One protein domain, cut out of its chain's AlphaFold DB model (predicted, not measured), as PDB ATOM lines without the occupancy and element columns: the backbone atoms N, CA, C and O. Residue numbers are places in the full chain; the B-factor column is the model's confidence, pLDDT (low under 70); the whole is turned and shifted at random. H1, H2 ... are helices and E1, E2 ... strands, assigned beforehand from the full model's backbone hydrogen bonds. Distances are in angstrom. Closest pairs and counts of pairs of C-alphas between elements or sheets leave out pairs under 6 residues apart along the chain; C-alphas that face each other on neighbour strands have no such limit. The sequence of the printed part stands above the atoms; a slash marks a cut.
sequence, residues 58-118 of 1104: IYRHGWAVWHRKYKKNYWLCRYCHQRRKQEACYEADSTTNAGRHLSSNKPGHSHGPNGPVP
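Overview. This is residues 58 to 118 of the 1104 residues of the protein "Dimer-Tnp-hAT domain containing protein" of Pyrenophora tritici-repentis (UniProt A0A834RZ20). A small antiparallel sheet of three strands has helix H2 over one face, short H1 grazing it, and a tail, residues 103 to 118, with no named element. The printed part has 61 residues with E1, E2, H1, E3, H2 in chain order, sheet order E1 - E2 - E3, class mixed, under half in named elements. It is compact, radius of gyration of the C-alphas 11.5 A, spanning 39 by 23 by 14 A.

Arrangement. Look first at the hairpin of E1, residues 62 to 67, and E2, residues 72 to 77: N 63 and O 76 are 2.9 A apart. H1, residues 78 to 82, only grazes the sheet. At E3, residues 89 to 91, find N 90 and O 75 at 2.9 A. H2, residues 95 to 102, runs along the strands, height over the sheet 9.1 A; the closest C-alphas of E3 and H2 are Tyr 90 and Ala 98, 6.3 A. In H1 and H2 every O i to N i+4 pair is within hydrogen-bond range.

Along the chain. Find C-alpha 62 at (167.409, 172.106, 148.932); E1 runs 15.2 A, E2 16.4 A, and H2 10.6 A to C-alpha 102 at (159.460, 171.430, 154.024).

Size, cuts and confidence. The printed part has no cut; 25 residues have pLDDT under 70.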
ATOM      1  N   ILE A  58     164.448 178.084 152.887       76.31
ATOM      2  CA  ILE A  58     164.263 176.870 152.074       76.31
ATOM      3  C   ILE A  58     165.565 176.373 151.415       76.31
ATOM      4  O   ILE A  58     165.741 175.172 151.214       76.31
ATOM      5  N   TYR A  59     166.508 177.274 151.115       80.06
ATOM      6  CA  TYR A  59     167.780 176.940 150.467       80.06
ATOM      7  C   TYR A  59     168.801 176.293 151.420       80.06
ATOM      8  O   TYR A  59     169.807 175.764 150.960       80.06
ATOM      9  N   ARG A  60     168.521 176.240 152.732       77.88
ATOM     10  CA  ARG A  60     169.260 175.384 153.684       77.88
ATOM     11  C   ARG A  60     168.913 173.894 153.523       77.88
ATOM     12  O   ARG A  60     169.667 173.033 153.965       77.88
ATOM     13  N   HIS A  61     167.788 173.590 152.869       79.38
ATOM     14  CA  HIS A  61     167.188 172.253 152.789       79.38
ATOM     15  C   HIS A  61     166.992 171.749 151.342       79.38
ATOM     16  O   HIS A  61     166.364 170.712 151.112       79.38
ATOM     17  N   GLY A  62     167.521 172.463 150.346       82.25
ATOM     18  CA  GLY A  62     167.409 172.106 148.932       82.25
ATOM     19  C   GLY A  62     168.060 173.130 148.003       82.25
ATOM     20  O   GLY A  62     168.326 174.264 148.402       82.25
ATOM     21  N   TRP A  63     168.318 172.730 146.761       80.25
ATOM     22  CA  TRP A  63     169.155 173.473 145.813       80.25
ATOM     23  C   TRP A  63     168.338 174.228 144.761       80.25
ATOM     24  O   TRP A  63     167.299 173.746 144.315       80.25
ATOM     25  N   ALA A  64     168.833 175.384 144.311       77.75
ATOM     26  CA  ALA A  64     168.327 176.042 143.106       77.75
ATOM     27  C   ALA A  64     168.855 175.322 141.852       77.75
ATOM     28  O   ALA A  64     170.059 175.093 141.737       77.75
ATOM     29  N   VAL A  65     167.976 174.992 140.906       75.50
ATOM     30  CA  VAL A  65     168.317 174.300 139.653       75.50
ATOM     31  C   VAL A  65     167.612 174.946 138.455       75.50
ATOM     32  O   VAL A  65     166.421 175.249 138.499       75.50
ATOM     33  N   TRP A  66     168.347 175.165 137.360       69.38
ATOM     34  CA  TRP A  66     167.815 175.777 136.136       69.38
ATOM     35  C   TRP A  66     167.384 174.717 135.117       69.38
ATOM     36  O   TRP A  66     168.212 173.978 134.575       69.38
ATOM     37  N   HIS A  67     166.091 174.661 134.798       67.62
ATOM     38  CA  HIS A  67     165.562 173.655 133.883       67.62
ATOM     39  C   HIS A  67     165.749 174.074 132.416       67.62
ATOM     40  O   HIS A  67     164.887 174.737 131.833       67.62
ATOM     41  N   ARG A  68     166.841 173.623 131.776       63.62
ATOM     42  CA  ARG A  68     167.229 174.001 130.394       63.62
ATOM     43  C   ARG A  68     166.073 173.977 129.372       63.62
ATOM     44  O   ARG A  68     165.936 174.938 128.625       63.62
ATOM     45  N   LYS A  69     165.216 172.940 129.375       62.53
ATOM     46  CA  LYS A  69     164.060 172.814 128.451       62.53
ATOM     47  C   LYS A  69     162.987 173.904 128.626       62.53
ATOM     48  O   LYS A  69     162.480 174.405 127.632       62.53
ATOM     49  N   TYR A  70     162.646 174.264 129.866       69.31
ATOM     50  CA  TYR A  70     161.544 175.187 130.184       69.31
ATOM     51  C   TYR A  70     162.019 176.617 130.490       69.31
ATOM     52  O   TYR A  70     161.191 177.496 130.703       69.31
ATOM     53  N   LYS A  71     163.341 176.859 130.504       73.81
ATOM     54  CA  LYS A  71     163.977 178.158 130.794       73.81
ATOM     55  C   LYS A  71     163.454 178.817 132.086       73.81
ATOM     56  O   LYS A  71     163.188 180.016 132.117       73.81
ATOM     57  N   LYS A  72     163.316 178.017 133.150       74.06
ATOM     58  CA  LYS A  72     162.834 178.441 134.474       74.06
ATOM     59  C   LYS A  72     163.711 177.929 135.617       74.06
ATOM     60  O   LYS A  72     164.371 176.894 135.495       74.06
ATOM     61  N   ASN A  73     163.659 178.643 136.743       74.44
ATOM     62  CA  ASN A  73     164.239 178.218 138.015       74.44
ATOM     63  C   ASN A  73     163.297 177.255 138.750       74.44
ATOM     64  O   ASN A  73     162.099 177.508 138.868       74.44
ATOM     65  N   TYR A  74     163.867 176.203 139.321       80.44
ATOM     66  CA  TYR A  74     163.208 175.296 140.253       80.44
ATOM     67  C   TYR A  74     164.052 175.150 141.529       80.44
ATOM     68  O   TYR A  74     165.249 175.437 141.541       80.44
ATOM     69  N   TRP A  75     163.421 174.703 142.607       85.62
ATOM     70  CA  TRP A  75     164.036 174.309 143.867       85.62
ATOM     71  C   TRP A  75     163.868 172.797 144.059       85.62
ATOM     72  O   TRP A  75     162.759 172.270 143.954       85.62
ATOM     73  N   LEU A  76     164.973 172.102 144.325       81.00
ATOM     74  CA  LEU A  76     165.047 170.652 144.483       81.00
ATOM     75  C   LEU A  76     165.265 170.299 145.961       81.00
ATOM     76  O   LEU A  76     166.312 170.622 146.523       81.00
ATOM     77  N   CYS A  77     164.307 169.614 146.588       83.88
ATOM     78  CA  CYS A  77     164.403 169.210 147.993       83.88
ATOM     79  C   CYS A  77     165.518 168.175 148.210       83.88
ATOM     80  O   CYS A  77     165.487 167.092 147.613       83.88
ATOM     81  N   ARG A  78     166.451 168.458 149.133       80.88
ATOM     82  CA  ARG A  78     167.572 167.563 149.477       80.88
ATOM     83  C   ARG A  78     167.080 166.181 149.907       80.88
ATOM     84  O   ARG A  78     167.505 165.171 149.349       80.88
ATOM     85  N   TYR A  79     166.132 166.140 150.840       82.12
ATOM     86  CA  TYR A  79     165.646 164.904 151.459       82.12
ATOM     87  C   TYR A  79     164.812 164.028 150.510       82.12
ATOM     88  O   TYR A  79     164.890 162.801 150.572       82.12
ATOM     89  N   CYS A  80     164.012 164.626 149.617       80.38
ATOM     90  CA  CYS A  80     163.264 163.867 148.608       80.38
ATOM     91  C   CYS A  80     164.160 163.377 147.464       80.38
ATOM     92  O   CYS A  80     163.975 162.249 147.004       80.38
ATOM     93  N   HIS A  81     165.156 164.171 147.055       76.44
ATOM     94  CA  HIS A  81     166.126 163.772 146.036       76.44
ATOM     95  C   HIS A  81     167.016 162.610 146.513       76.44
ATOM     96  O   HIS A  81     167.132 161.607 145.811       76.44
ATOM     97  N   GLN A  82     167.540 162.676 147.745       76.38
ATOM     98  CA  GLN A  82     168.315 161.585 148.362       76.38
ATOM     99  C   GLN A  82     167.548 160.251 148.423       76.38
ATOM    100  O   GLN A  82     168.161 159.191 148.358       76.38
ATOM    101  N   ARG A  83     166.207 160.281 148.496       72.19
ATOM    102  CA  ARG A  83     165.345 159.083 148.477       72.19
ATOM    103  C   ARG A  83     164.778 158.732 147.094       72.19
ATOM    104  O   ARG A  83     163.784 158.016 147.018       72.19
ATOM    105  N   ARG A  84     165.375 159.253 146.012       63.50
ATOM    106  CA  ARG A  84     165.021 158.972 144.602       63.50
ATOM    107  C   ARG A  84     163.525 159.147 144.255       63.50
ATOM    108  O   ARG A  84     163.047 158.551 143.292       63.50
ATOM    109  N   LYS A  85     162.769 159.974 144.994       59.00
ATOM    110  CA  LYS A  85     161.356 160.247 144.671       59.00
ATOM    111  C   LYS A  85     161.256 161.245 143.515       59.00
ATOM    112  O   LYS A  85     161.909 162.286 143.546       59.00
ATOM    113  N   GLN A  86     160.414 160.945 142.524       51.19
ATOM    114  CA  GLN A  86     160.269 161.754 141.302       51.19
ATOM    115  C   GLN A  86     159.749 163.182 141.583       51.19
ATOM    116  O   GLN A  86     160.188 164.135 140.945       51.19
ATOM    117  N   GLU A  87     158.896 163.360 142.594       55.78
ATOM    118  CA  GLU A  87     158.291 164.648 142.985       55.78
ATOM    119  C   GLU A  87     159.207 165.551 143.848       55.78
ATOM    120  O   GLU A  87     158.757 166.205 144.787       55.78
ATOM    121  N   ALA A  88     160.518 165.571 143.600       61.19
ATOM    122  CA  ALA A  88     161.467 166.327 144.428       61.19
ATOM    123  C   ALA A  88     161.590 167.826 144.064       61.19
ATOM    124  O   ALA A  88     162.301 168.555 144.757       61.19
ATOM    125  N   CYS A  89     160.952 168.279 142.978       69.19
ATOM    126  CA  CYS A  89     161.266 169.533 142.286       69.19
ATOM    127  C   CYS A  89     160.063 170.495 142.234       69.19
ATOM    128  O   CYS A  89     158.980 170.110 141.797       69.19
ATOM    129  N   TYR A  90     160.259 171.751 142.647       79.44
ATOM    130  CA  TYR A  90     159.205 172.763 142.807       79.44
ATOM    131  C   TYR A  90     159.579 174.062 142.090       79.44
ATOM    132  O   TYR A  90     160.722 174.495 142.161       79.44
ATOM    133  N   GLU A  91     158.641 174.702 141.395       73.88
ATOM    134  CA  GLU A  91     158.915 175.935 140.643       73.88
ATOM    135  C   GLU A  91     159.305 177.091 141.587       73.88
ATOM    136  O   GLU A  91     158.595 177.380 142.552       73.88
ATOM    137  N   ALA A  92     160.447 177.739 141.331       65.50
ATOM    138  CA  ALA A  92     161.071 178.678 142.274       65.50
ATOM    139  C   ALA A  92     160.544 180.124 142.173       65.50
ATOM    140  O   ALA A  92     161.060 181.015 142.850       65.50
ATOM    141  N   ASP A  93     159.499 180.353 141.372       64.06
ATOM    142  CA  ASP A  93     158.831 181.653 141.219       64.06
ATOM    143  C   ASP A  93     158.164 182.129 142.535       64.06
ATOM    144  O   ASP A  93     157.870 183.313 142.696       64.06
ATOM    145  N   SER A  94     157.972 181.234 143.518       69.44
ATOM    146  CA  SER A  94     157.680 181.600 144.912       69.44
ATOM    147  C   SER A  94     158.310 180.627 145.915       69.44
ATOM    148  O   SER A  94     158.395 179.422 145.677       69.44
ATOM    149  N   THR A  95     158.693 181.126 147.093       73.19
ATOM    150  CA  THR A  95     159.211 180.290 148.194       73.19
ATOM    151  C   THR A  95     158.113 179.487 148.904       73.19
ATOM    152  O   THR A  95     158.412 178.519 149.601       73.19
ATOM    153  N   THR A  96     156.840 179.847 148.708       71.25
ATOM    154  CA  THR A  96     155.672 179.287 149.406       71.25
ATOM    155  C   THR A  96     155.486 177.789 149.166       71.25
ATOM    156  O   THR A  96     155.177 177.052 150.101       71.25
ATOM    157  N   ASN A  97     155.690 177.310 147.935       73.62
ATOM    158  CA  ASN A  97     155.500 175.892 147.605       73.62
ATOM    159  C   ASN A  97     156.617 175.012 148.192       73.62
ATOM    160  O   ASN A  97     156.324 173.975 148.786       73.62
ATOM    161  N   ALA A  98     157.872 175.464 148.113       75.44
ATOM    162  CA  ALA A  98     159.008 174.815 148.769       75.44
ATOM    163  C   ALA A  98     158.874 174.827 150.304       75.44
ATOM    164  O   ALA A  98     159.103 173.811 150.956       75.44
ATOM    165  N   GLY A  99     158.417 175.943 150.885       75.44
ATOM    166  CA  GLY A  99     158.133 176.046 152.318       75.44
ATOM    167  C   GLY A  99     157.048 175.066 152.775       75.44
ATOM    168  O   GLY A  99     157.273 174.313 153.718       75.44
ATOM    169  N   ARG A 100     155.917 174.994 152.054       74.75
ATOM    170  CA  ARG A 100     154.823 174.039 152.331       74.75
ATOM    171  C   ARG A 100     155.282 172.577 152.228       74.75
ATOM    172  O   ARG A 100     154.797 171.722 152.966       74.75
ATOM    173  N   HIS A 101     156.217 172.282 151.324       80.31
ATOM    174  CA  HIS A 101     156.838 170.962 151.215       80.31
ATOM    175  C   HIS A 101     157.734 170.648 152.428       80.31
ATOM    176  O   HIS A 101     157.621 169.566 153.007       80.31
ATOM    177  N   LEU A 102     158.578 171.592 152.859       76.69
ATOM    178  CA  LEU A 102     159.460 171.430 154.024       76.69
ATOM    179  C   LEU A 102     158.716 171.359 155.365       76.69
ATOM    180  O   LEU A 102     159.229 170.742 156.296       76.69
ATOM    181  N   SER A 103     157.498 171.898 155.453       72.75
ATOM    182  CA  SER A 103     156.605 171.727 156.608       72.75
ATOM    183  C   SER A 103     155.759 170.441 156.569       72.75
ATOM    184  O   SER A 103     154.929 170.242 157.452       72.75
ATOM    185  N   SER A 104     155.899 169.582 155.549       68.50
ATOM    186  CA  SER A 104     155.111 168.341 155.443       68.50
ATOM    187  C   SER A 104     155.659 167.212 156.325       68.50
ATOM    188  O   SER A 104     156.860 167.143 156.581       68.50
ATOM    189  N   ASN A 105     154.790 166.291 156.763       56.53
ATOM    190  CA  ASN A 105     155.160 165.142 157.601       56.53
ATOM    191  C   ASN A 105     155.850 164.025 156.785       56.53
ATOM    192  O   ASN A 105     155.321 162.928 156.612       56.53
ATOM    193  N   LYS A 106     157.021 164.330 156.221       69.25
ATOM    194  CA  LYS A 106     157.911 163.389 155.523       69.25
ATOM    195  C   LYS A 106     159.221 163.297 156.323       69.25
ATOM    196  O   LYS A 106     159.712 164.336 156.756       69.25
ATOM    197  N   PRO A 107     159.852 162.123 156.519       57.56
ATOM    198  CA  PRO A 107     161.036 162.033 157.383       57.56
ATOM    199  C   PRO A 107     162.173 162.957 156.912       57.56
ATOM    200  O   PRO A 107     162.467 163.007 155.713       57.56
ATOM    201  N   GLY A 108     162.807 163.701 157.820       64.00
ATOM    202  CA  GLY A 108     163.786 164.754 157.487       64.00
ATOM    203  C   GLY A 108     163.179 166.092 157.030       64.00
ATOM    204  O   GLY A 108     163.918 166.997 156.670       64.00
ATOM    205  N   HIS A 109     161.852 166.223 157.033       76.50
ATOM    206  CA  HIS A 109     161.122 167.487 156.888       76.50
ATOM    207  C   HIS A 109     160.518 167.852 158.270       76.50
ATOM    208  O   HIS A 109     160.800 167.168 159.255       76.50
ATOM    209  N   SER A 110     159.662 168.878 158.354       73.06
ATOM    210  CA  SER A 110     159.229 169.614 159.573       73.06
ATOM    211  C   SER A 110     160.076 170.853 159.909       73.06
ATOM    212  O   SER A 110     160.225 171.224 161.074       73.06
ATOM    213  N   HIS A 111     160.598 171.530 158.882       74.94
ATOM    214  CA  HIS A 111     161.277 172.821 159.015       74.94
ATOM    215  C   HIS A 111     160.361 173.968 158.569       74.94
ATOM    216  O   HIS A 111     159.661 173.857 157.561       74.94
ATOM    217  N   GLY A 112     160.386 175.072 159.315       72.94
ATOM    218  CA  GLY A 112     159.719 176.332 158.994       72.94
ATOM    219  C   GLY A 112     160.698 177.514 158.992       72.94
ATOM    220  O   GLY A 112     161.893 177.327 159.234       72.94
ATOM    221  N   PRO A 113     160.213 178.752 158.764       65.00
ATOM    222  CA  PRO A 113     161.067 179.937 158.631       65.00
ATOM    223  C   PRO A 113     161.993 180.205 159.825       65.00
ATOM    224  O   PRO A 113     163.100 180.704 159.634       65.00
ATOM    225  N   ASN A 114     161.548 179.838 161.032       63.91
ATOM    226  CA  ASN A 114     162.205 180.164 162.299       63.91
ATOM    227  C   ASN A 114     162.865 178.945 162.984       63.91
ATOM    228  O   ASN A 114     163.341 179.078 164.105       63.91
ATOM    229  N   GLY A 115     162.889 177.762 162.348       64.44
ATOM    230  CA  GLY A 115     163.449 176.533 162.934       64.44
ATOM    231  C   GLY A 115     162.570 175.288 162.741       64.44
ATOM    232  O   GLY A 115     161.740 175.256 161.827       64.44
ATOM    233  N   PRO A 116     162.750 174.235 163.564       59.16
ATOM    234  CA  PRO A 116     161.839 173.091 163.625       59.16
ATOM    235  C   PRO A 116     160.418 173.536 164.002       59.16
ATOM    236  O   PRO A 116     160.251 174.396 164.865       59.16
ATOM    237  N   VAL A 117     159.393 172.966 163.368       55.38
ATOM    238  CA  VAL A 117     157.990 173.345 163.622       55.38
ATOM    239  C   VAL A 117     157.469 172.656 164.901       55.38
ATOM    240  O   VAL A 117     157.437 171.422 164.928       55.38
ATOM    241  N   PRO A 118     157.042 173.394 165.949       42.88
ATOM    242  CA  PRO A 118     156.567 172.796 167.200       42.88
ATOM    243  C   PRO A 118     155.280 171.976 167.039       42.88
ATOM    244  O   PRO A 118     154.390 172.322 166.267       42.88
TER     245      PRO A 118